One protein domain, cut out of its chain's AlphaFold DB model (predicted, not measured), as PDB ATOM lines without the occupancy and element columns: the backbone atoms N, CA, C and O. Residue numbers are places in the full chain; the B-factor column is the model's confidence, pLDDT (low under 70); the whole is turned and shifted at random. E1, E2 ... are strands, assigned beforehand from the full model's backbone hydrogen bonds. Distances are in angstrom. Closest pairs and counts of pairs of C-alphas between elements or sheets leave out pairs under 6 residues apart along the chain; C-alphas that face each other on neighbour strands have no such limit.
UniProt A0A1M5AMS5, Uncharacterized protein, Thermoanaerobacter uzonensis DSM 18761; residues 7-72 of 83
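AT A GLANCE: This is residues 7 to 72 of the 83 residues of an uncharacterized protein of Thermoanaerobacter uzonensis DSM 18761 (UniProt A0A1M5AMS5). One strongly twisted sheet of five strands, with the long loop of residues 12 to 23 joining E1 to E2 and a second long loop, residues 54 to 67, running out past E4 and E5. The 66 printed residues have no named helix, and E1 to E5 follow in chain order across the mixed sheet, with 30 residues in named strands: all strand. The whole is compact, radius of gyration of the C-alphas 11.8 A, spanning 34 by 24 by 15 A.

HOW THE PARTS SIT: E1, residues 7 to 11, is parallel to E2, residues 24 to 30, with N 8 and O 25 2.9 A apart. E2 to E5 form a meander, each strand the antiparallel neighbour of the one before. E2 and E3, residues 35 to 42, are a hairpin, with N 28 and O 38 at 2.9 A. E3 and E4, residues 48 to 53, are a hairpin, with N 41 and O 50 at 2.8 A. E4 and E5, residues 68 to 71, are a hairpin, with N 70 and O 51 at 2.8 A. E1 and E5 are edge strands, and apart.

IN THESE COORDINATES: E1 begins at C-alpha 7 (-32.198, 42.574, -5.666). E2 is 19.2 A long and E3 20.9 A. E5 ends at C-alpha 71 (-45.558, 39.187, 7.719).

THE WHOLE: The printed part has no cut. The links E1 to E2 and E4 to E5 are long. Residues 15 to 20 have pLDDT under 70.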
ATOM      1  N   ILE A   7     -32.152  43.989  -6.043       83.38
ATOM      2  CA  ILE A   7     -32.198  42.574  -5.666       83.38
ATOM      3  C   ILE A   7     -30.780  42.190  -5.255       83.38
ATOM      4  O   ILE A   7     -29.854  42.275  -6.060       83.38
ATOM      5  N   ILE A   8     -30.610  41.811  -3.994       88.25
ATOM      6  CA  ILE A   8     -29.318  41.465  -3.407       88.25
ATOM      7  C   ILE A   8     -29.357  39.986  -3.045       88.25
ATOM      8  O   ILE A   8     -30.264  39.540  -2.349       88.25
ATOM      9  N   THR A   9     -28.360  39.221  -3.482       89.38
ATOM     10  CA  THR A   9     -28.205  37.827  -3.059       89.38
ATOM     11  C   THR A   9     -27.113  37.739  -2.007       89.38
ATOM     12  O   THR A   9     -25.960  38.078  -2.273       89.38
ATOM     13  N   ILE A  10     -27.468  37.259  -0.821       88.94
ATOM     14  CA  ILE A  10     -26.522  36.969   0.255       88.94
ATOM     15  C   ILE A  10     -26.343  35.460   0.378       88.94
ATOM     16  O   ILE A  10     -27.285  34.689   0.195       88.94
ATOM     17  N   LYS A  11     -25.119  35.019   0.669       88.94
ATOM     18  CA  LYS A  11     -24.821  33.603   0.903       88.94
ATOM     19  C   LYS A  11     -24.836  33.336   2.397       88.94
ATOM     20  O   LYS A  11     -24.090  33.977   3.131       88.94
ATOM     21  N   GLY A  12     -25.641  32.378   2.837       85.19
ATOM     22  CA  GLY A  12     -25.748  32.047   4.252       85.19
ATOM     23  C   GLY A  12     -26.830  31.018   4.538       85.19
ATOM     24  O   GLY A  12     -27.512  30.535   3.636       85.19
ATOM     25  N   THR A  13     -26.965  30.666   5.812       75.88
ATOM     26  CA  THR A  13     -28.007  29.751   6.302       75.88
ATOM     27  C   THR A  13     -29.057  30.453   7.159       75.88
ATOM     28  O   THR A  13     -30.107  29.874   7.403       75.88
ATOM     29  N   THR A  14     -28.805  31.693   7.584       70.31
ATOM     30  CA  THR A  14     -29.713  32.515   8.391       70.31
ATOM     31  C   THR A  14     -29.892  33.885   7.746       70.31
ATOM     32  O   THR A  14     -28.995  34.406   7.082       70.31
ATOM     33  N   ASN A  15     -31.082  34.463   7.909       65.25
ATOM     34  CA  ASN A  15     -31.419  35.761   7.336       65.25
ATOM     35  C   ASN A  15     -31.115  36.860   8.363       65.25
ATOM     36  O   ASN A  15     -31.985  37.253   9.145       65.25
ATOM     37  N   GLU A  16     -29.867  37.325   8.403       62.31
ATOM     38  CA  GLU A  16     -29.502  38.450   9.264       62.31
ATOM     39  C   GLU A  16     -30.257  39.706   8.818       62.31
ATOM     40  O   GLU A  16     -30.325  40.040   7.633       62.31
ATOM     41  N   SER A  17     -30.874  40.403   9.771       56.81
ATOM     42  CA  SER A  17     -31.571  41.659   9.505       56.81
ATOM     43  C   SER A  17     -30.555  42.737   9.136       56.81
ATOM     44  O   SER A  17     -30.115  43.505   9.991       56.81
ATOM     45  N   VAL A  18     -30.183  42.821   7.859       58.50
ATOM     46  CA  VAL A  18     -29.352  43.917   7.356       58.50
ATOM     47  C   VAL A  18     -30.241  45.159   7.264       58.50
ATOM     48  O   VAL A  18     -30.975  45.365   6.303       58.50
ATOM     49  N   LYS A  19     -30.276  45.924   8.357       56.06
ATOM     50  CA  LYS A  19     -31.320  46.906   8.703       56.06
ATOM     51  C   LYS A  19     -31.304  48.212   7.884       56.06
ATOM     52  O   LYS A  19     -31.562  49.268   8.449       56.06
ATOM     53  N   ILE A  20     -30.912  48.220   6.609       62.06
ATOM     54  CA  ILE A  20     -30.606  49.511   5.956       62.06
ATOM     55  C   ILE A  20     -30.863  49.599   4.445       62.06
ATOM     56  O   ILE A  20     -30.464  50.588   3.837       62.06
ATOM     57  N   PHE A  21     -31.550  48.629   3.824       74.94
ATOM     58  CA  PHE A  21     -31.832  48.672   2.381       74.94
ATOM     59  C   PHE A  21     -33.300  49.032   2.075       74.94
ATOM     60  O   PHE A  21     -34.162  48.153   2.126       74.94
ATOM     61  N   PRO A  22     -33.615  50.302   1.755       85.38
ATOM     62  CA  PRO A  22     -34.969  50.708   1.385       85.38
ATOM     63  C   PRO A  22     -35.389  50.082   0.051       85.38
ATOM     64  O   PRO A  22     -34.583  49.984  -0.874       85.38
ATOM     65  N   ASN A  23     -36.657  49.668  -0.056       86.44
ATOM     66  CA  ASN A  23     -37.247  49.084  -1.272       86.44
ATOM     67  C   ASN A  23     -36.437  47.932  -1.893       86.44
ATOM     68  O   ASN A  23     -36.430  47.735  -3.113       86.44
ATOM     69  N   ALA A  24     -35.735  47.175  -1.056       87.19
ATOM     70  CA  ALA A  24     -34.889  46.082  -1.495       87.19
ATOM     71  C   ALA A  24     -35.577  44.724  -1.362       87.19
ATOM     72  O   ALA A  24     -36.482  44.513  -0.546       87.19
ATOM     73  N   VAL A  25     -35.084  43.783  -2.160       90.31
ATOM     74  CA  VAL A  25     -35.343  42.354  -2.018       90.31
ATOM     75  C   VAL A  25     -34.021  41.667  -1.716       90.31
ATOM     76  O   VAL A  25     -33.048  41.856  -2.446       90.31
ATOM     77  N   ILE A  26     -33.985  40.877  -0.647       89.81
ATOM     78  CA  ILE A  26     -32.828  40.052  -0.302       89.81
ATOM     79  C   ILE A  26     -33.173  38.585  -0.521       89.81
ATOM     80  O   ILE A  26     -34.113  38.072   0.084       89.81
ATOM     81  N   ASP A  27     -32.380  37.918  -1.351       91.94
ATOM     82  CA  ASP A  27     -32.408  36.474  -1.548       91.94
ATOM     83  C   ASP A  27     -31.298  35.816  -0.724       91.94
ATOM     84  O   ASP A  27     -30.122  36.157  -0.863       91.94
ATOM     85  N   LEU A  28     -31.661  34.847   0.115       91.31
ATOM     86  CA  LEU A  28     -30.711  34.036   0.871       91.31
ATOM     87  C   LEU A  28     -30.383  32.765   0.086       91.31
ATOM     88  O   LEU A  28     -31.201  31.850   0.008       91.31
ATOM     89  N   LEU A  29     -29.178  32.703  -0.476       91.31
ATOM     90  CA  LEU A  29     -28.634  31.513  -1.120       91.31
ATOM     91  C   LEU A  29     -27.998  30.600  -0.069       91.31
ATOM     92  O   LEU A  29     -26.987  30.962   0.540       91.31
ATOM     93  N   ASN A  30     -28.529  29.388   0.083       89.94
ATOM     94  CA  ASN A  30     -27.883  28.354   0.878       89.94
ATOM     95  C   ASN A  30     -26.663  27.811   0.111       89.94
ATOM     96  O   ASN A  30     -26.839  27.168  -0.926       89.94
ATOM     97  N   PRO A  31     -25.427  27.997   0.612       88.19
ATOM     98  CA  PRO A  31     -24.217  27.630  -0.121       88.19
ATOM     99  C   PRO A  31     -24.001  26.116  -0.234       88.19
ATOM    100  O   PRO A  31     -23.244  25.677  -1.092       88.19
ATOM    101  N   LYS A  32     -24.638  25.308   0.625       88.25
ATOM    102  CA  LYS A  32     -24.541  23.840   0.571       88.25
ATOM    103  C   LYS A  32     -25.518  23.239  -0.434       88.25
ATOM    104  O   LYS A  32     -25.227  22.205  -1.020       88.25
ATOM    105  N   GLN A  33     -26.687  23.858  -0.582       85.94
ATOM    106  CA  GLN A  33     -27.751  23.377  -1.467       85.94
ATOM    107  C   GLN A  33     -27.746  24.068  -2.834       85.94
ATOM    108  O   GLN A  33     -28.438  23.594  -3.731       85.94
ATOM    109  N   ASP A  34     -27.011  25.177  -2.961       89.38
ATOM    110  CA  ASP A  34     -26.982  26.073  -4.123       89.38
ATOM    111  C   ASP A  34     -28.390  26.518  -4.559       89.38
ATOM    112  O   ASP A  34     -28.763  26.503  -5.731       89.38
ATOM    113  N   LYS A  35     -29.227  26.861  -3.570       90.31
ATOM    114  CA  LYS A  35     -30.637  27.240  -3.755       90.31
ATOM    115  C   LYS A  35     -31.009  28.431  -2.890       90.31
ATOM    116  O   LYS A  35     -30.534  28.543  -1.760       90.31
ATOM    117  N   ILE A  36     -31.882  29.296  -3.406       91.75
ATOM    118  CA  ILE A  36     -32.486  30.356  -2.596       91.75
ATOM    119  C   ILE A  36     -33.496  29.714  -1.647       91.75
ATOM    120  O   ILE A  36     -34.429  29.051  -2.098       91.75
ATOM    121  N   THR A  37     -33.298  29.894  -0.346       90.88
ATOM    122  CA  THR A  37     -34.163  29.319   0.695       90.88
ATOM    123  C   THR A  37     -35.115  30.346   1.292       90.88
ATOM    124  O   THR A  37     -36.215  29.986   1.704       90.88
ATOM    125  N   HIS A  38     -34.737  31.626   1.279       90.75
ATOM    126  CA  HIS A  38     -35.561  32.734   1.755       90.75
ATOM    127  C   HIS A  38     -35.518  33.924   0.805       90.75
ATOM    128  O   HIS A  38     -34.468  34.231   0.237       90.75
ATOM    129  N   ARG A  39     -36.638  34.644   0.716       91.81
ATOM    130  CA  ARG A  39     -36.726  35.961   0.084       91.81
ATOM    131  C   ARG A  39     -37.357  36.968   1.037       91.81
ATOM    132  O   ARG A  39     -38.502  36.801   1.435       91.81
ATOM    133  N   ARG A  40     -36.636  38.041   1.348       90.69
ATOM    134  CA  ARG A  40     -37.061  39.101   2.268       90.69
ATOM    135  C   ARG A  40     -37.346  40.394   1.524       90.69
ATOM    136  O   ARG A  40     -36.525  40.844   0.726       90.69
ATOM    137  N   PHE A  41     -38.486  41.011   1.808       88.56
ATOM    138  CA  PHE A  41     -38.901  42.287   1.233       88.56
ATOM    139  C   PHE A  41     -38.797  43.399   2.263       88.56
ATOM    140  O   PHE A  41     -39.349  43.290   3.361       88.56
ATOM    141  N   TYR A  42     -38.162  44.493   1.863       86.62
ATOM    142  CA  TYR A  42     -38.035  45.703   2.661       86.62
ATOM    143  C   TYR A  42     -38.977  46.792   2.148       86.62
ATOM    144  O   TYR A  42     -39.282  46.868   0.955       86.62
ATOM    145  N   ASN A  43     -39.473  47.621   3.061       86.19
ATOM    146  CA  ASN A  43     -40.274  48.793   2.726       86.19
ATOM    147  C   ASN A  43     -39.387  50.019   2.421       86.19
ATOM    148  O   ASN A  43     -38.158  49.930   2.418       86.19
ATOM    149  N   GLU A  44     -40.017  51.161   2.149       87.94
ATOM    150  CA  GLU A  44     -39.338  52.414   1.789       87.94
ATOM    151  C   GLU A  44     -38.431  52.940   2.909       87.94
ATOM    152  O   GLU A  44     -37.423  53.579   2.628       87.94
ATOM    153  N   GLU A  45     -38.730  52.618   4.170       85.25
ATOM    154  CA  GLU A  45     -37.894  52.977   5.317       85.25
ATOM    155  C   GLU A  45     -36.776  51.954   5.607       85.25
ATOM    156  O   GLU A  45     -36.045  52.101   6.585       85.25
ATOM    157  N   GLY A  46     -36.637  50.899   4.794       83.75
ATOM    158  CA  GLY A  46     -35.645  49.839   5.008       83.75
ATOM    159  C   GLY A  46     -35.995  48.878   6.150       83.75
ATOM    160  O   GLY A  46     -35.122  48.167   6.650       83.75
ATOM    161  N   ASN A  47     -37.263  48.829   6.563       85.31
ATOM    162  CA  ASN A  47     -37.774  47.839   7.506       85.31
ATOM    163  C   ASN A  47     -38.243  46.583   6.771       85.31
ATOM    164  O   ASN A  47     -38.822  46.657   5.685       85.31
ATOM    165  N   VAL A  48     -38.038  45.425   7.399       84.81
ATOM    166  CA  VAL A  48     -38.561  44.151   6.900       84.81
ATOM    167  C   VAL A  48     -40.085  44.203   6.905       84.81
ATOM    168  O   VAL A  48     -40.700  44.637   7.879       84.81
ATOM    169  N   LYS A  49     -40.692  43.774   5.800       86.00
ATOM    170  CA  LYS A  49     -42.143  43.724   5.633       86.00
ATOM    171  C   LYS A  49     -42.652  42.294   5.554       86.00
ATOM    172  O   LYS A  49     -43.637  41.972   6.208       86.00
ATOM    173  N   VAL A  50     -41.998  41.479   4.731       88.38
ATOM    174  CA  VAL A  50     -42.402  40.103   4.440       88.38
ATOM    175  C   VAL A  50     -41.158  39.249   4.284       88.38
ATOM    176  O   VAL A  50     -40.241  39.643   3.561       88.38
ATOM    177  N   ASP A  51     -41.179  38.077   4.896       89.19
ATOM    178  CA  ASP A  51     -40.295  36.964   4.571       89.19
ATOM    179  C   ASP A  51     -41.064  35.912   3.782       89.19
ATOM    180  O   ASP A  51     -42.222  35.636   4.070       89.19
ATOM    181  N   ILE A  52     -40.446  35.348   2.750       90.50
ATOM    182  CA  ILE A  52     -40.970  34.202   2.013       90.50
ATOM    183  C   ILE A  52     -39.998  33.048   2.187       90.50
ATOM    184  O   ILE A  52     -38.854  33.114   1.729       90.50
ATOM    185  N   ASP A  53     -40.494  31.975   2.779       89.94
ATOM    186  CA  ASP A  53     -39.788  30.714   2.927       89.94
ATOM    187  C   ASP A  53     -40.017  29.916   1.647       89.94
ATOM    188  O   ASP A  53     -41.145  29.542   1.325       89.94
ATOM    189  N   LEU A  54     -38.954  29.694   0.873       91.00
ATOM    190  CA  LEU A  54     -39.010  28.970  -0.404       91.00
ATOM    191  C   LEU A  54     -38.772  27.467  -0.239       91.00
ATOM    192  O   LEU A  54     -39.029  26.685  -1.153       91.00
ATOM    193  N   THR A  55     -38.272  27.070   0.925       88.25
ATOM    194  CA  THR A  55     -37.978  25.687   1.291       88.25
ATOM    195  C   THR A  55     -38.557  25.378   2.658       88.25
ATOM    196  O   THR A  55     -38.884  26.282   3.417       88.25
ATOM    197  N   ASP A  56     -38.654  24.095   2.992       83.50
ATOM    198  CA  ASP A  56     -39.105  23.646   4.312       83.50
ATOM    199  C   ASP A  56     -38.027  23.784   5.401       83.50
ATOM    200  O   ASP A  56     -38.275  23.445   6.555       83.50
ATOM    201  N   HIS A  57     -36.822  24.230   5.027       74.38
ATOM    202  CA  HIS A  57     -35.639  24.354   5.886       74.38
ATOM    203  C   HIS A  57     -35.252  23.050   6.598       74.38
ATOM    204  O   HIS A  57     -34.626  23.080   7.652       74.38
ATOM    205  N   GLY A  58     -35.624  21.887   6.047       76.69
ATOM    206  CA  GLY A  58     -35.464  20.590   6.717       76.69
ATOM    207  C   GLY A  58     -36.474  20.334   7.846       76.69
ATOM    208  O   GLY A  58     -36.369  19.335   8.557       76.69
ATOM    209  N   HIS A  59     -37.476  21.205   7.992       77.69
ATOM    210  CA  HIS A  59     -38.521  21.183   9.013       77.69
ATOM    211  C   HIS A  59     -39.921  21.012   8.395       77.69
ATOM    212  O   HIS A  59     -40.855  21.741   8.729       77.69
ATOM    213  N   SER A  60     -40.111  19.995   7.549       81.19
ATOM    214  CA  SER A  60     -41.379  19.713   6.844       81.19
ATOM    215  C   SER A  60     -42.624  19.589   7.735       81.19
ATOM    216  O   SER A  60     -43.738  19.829   7.282       81.19
ATOM    217  N   LYS A  61     -42.464  19.249   9.021       82.38
ATOM    218  CA  LYS A  61     -43.574  19.239   9.992       82.38
ATOM    219  C   LYS A  61     -44.043  20.644  10.380       82.38
ATOM    220  O   LYS A  61     -45.230  20.831  10.616       82.38
ATOM    221  N   ALA A  62     -43.116  21.595  10.492       77.31
ATOM    222  CA  ALA A  62     -43.405  22.986  10.844       77.31
ATOM    223  C   ALA A  62     -43.719  23.836   9.602       77.31
ATOM    224  O   ALA A  62     -44.542  24.742   9.678       77.31
ATOM    225  N   HIS A  63     -43.134  23.482   8.452       73.06
ATOM    226  CA  HIS A  63     -43.361  24.116   7.152       73.06
ATOM    227  C   HIS A  63     -43.919  23.098   6.139       73.06
ATOM    228  O   HIS A  63     -43.233  22.722   5.188       73.06
ATOM    229  N   PRO A  64     -45.162  22.614   6.332       81.88
ATOM    230  CA  PRO A  64     -45.744  21.571   5.485       81.88
ATOM    231  C   PRO A  64     -46.096  22.052   4.072       81.88
ATOM    232  O   PRO A  64     -46.295  21.232   3.179       81.88
ATOM    233  N   ILE A  65     -46.200  23.369   3.866       85.19
ATOM    234  CA  ILE A  65     -46.534  23.986   2.581       85.19
ATOM    235  C   ILE A  65     -45.490  25.055   2.284       85.19
ATOM    236  O   ILE A  65     -45.321  26.004   3.047       85.19
ATOM    237  N   VAL A  66     -44.795  24.901   1.161       85.06
ATOM    238  CA  VAL A  66     -43.795  25.853   0.671       85.06
ATOM    239  C   VAL A  66     -44.027  26.120  -0.823       85.06
ATOM    240  O   VAL A  66     -44.400  25.191  -1.545       85.06
ATOM    241  N   PRO A  67     -43.823  27.357  -1.311       90.62
ATOM    242  CA  PRO A  67     -43.419  28.531  -0.539       90.62
ATOM    243  C   PRO A  67     -44.563  29.117   0.314       90.62
ATOM    244  O   PRO A  67     -45.728  29.024  -0.070       90.62
ATOM    245  N   HIS A  68     -44.243  29.748   1.447       88.00
ATOM    246  CA  HIS A  68     -45.209  30.505   2.263       88.00
ATOM    247  C   HIS A  68     -44.603  31.821   2.765       88.00
ATOM    248  O   HIS A  68     -43.386  31.980   2.786       88.00
ATOM    249  N   ALA A  69     -45.465  32.777   3.117       88.38
ATOM    250  CA  ALA A  69     -45.068  34.117   3.537       88.38
ATOM    251  C   ALA A  69     -45.297  34.335   5.041       88.38
ATOM    252  O   ALA A  69     -46.313  33.896   5.580       88.38
ATOM    253  N   HIS A  70     -44.390  35.079   5.671       85.19
ATOM    254  CA  HIS A  70     -44.477  35.588   7.037       85.19
ATOM    255  C   HIS A  70     -44.480  37.115   7.004       85.19
ATOM    256  O   HIS A  70     -43.538  37.737   6.509       85.19
ATOM    257  N   ASP A  71     -45.528  37.737   7.539       81.50
ATOM    258  CA  ASP A  71     -45.558  39.187   7.719       81.50
ATOM    259  C   ASP A  71     -44.721  39.588   8.944       81.50
ATOM    260  O   ASP A  71     -44.837  39.008  10.023       81.50
ATOM    261  N   TRP A  72     -43.899  40.630   8.803       74.62
ATOM    262  CA  TRP A  72     -43.016  41.112   9.879       74.62
ATOM    263  C   TRP A  72     -43.744  41.998  10.915       74.62
ATOM    264  O   TRP A  72     -43.179  42.406  11.932       74.62
TER     265      TRP A  72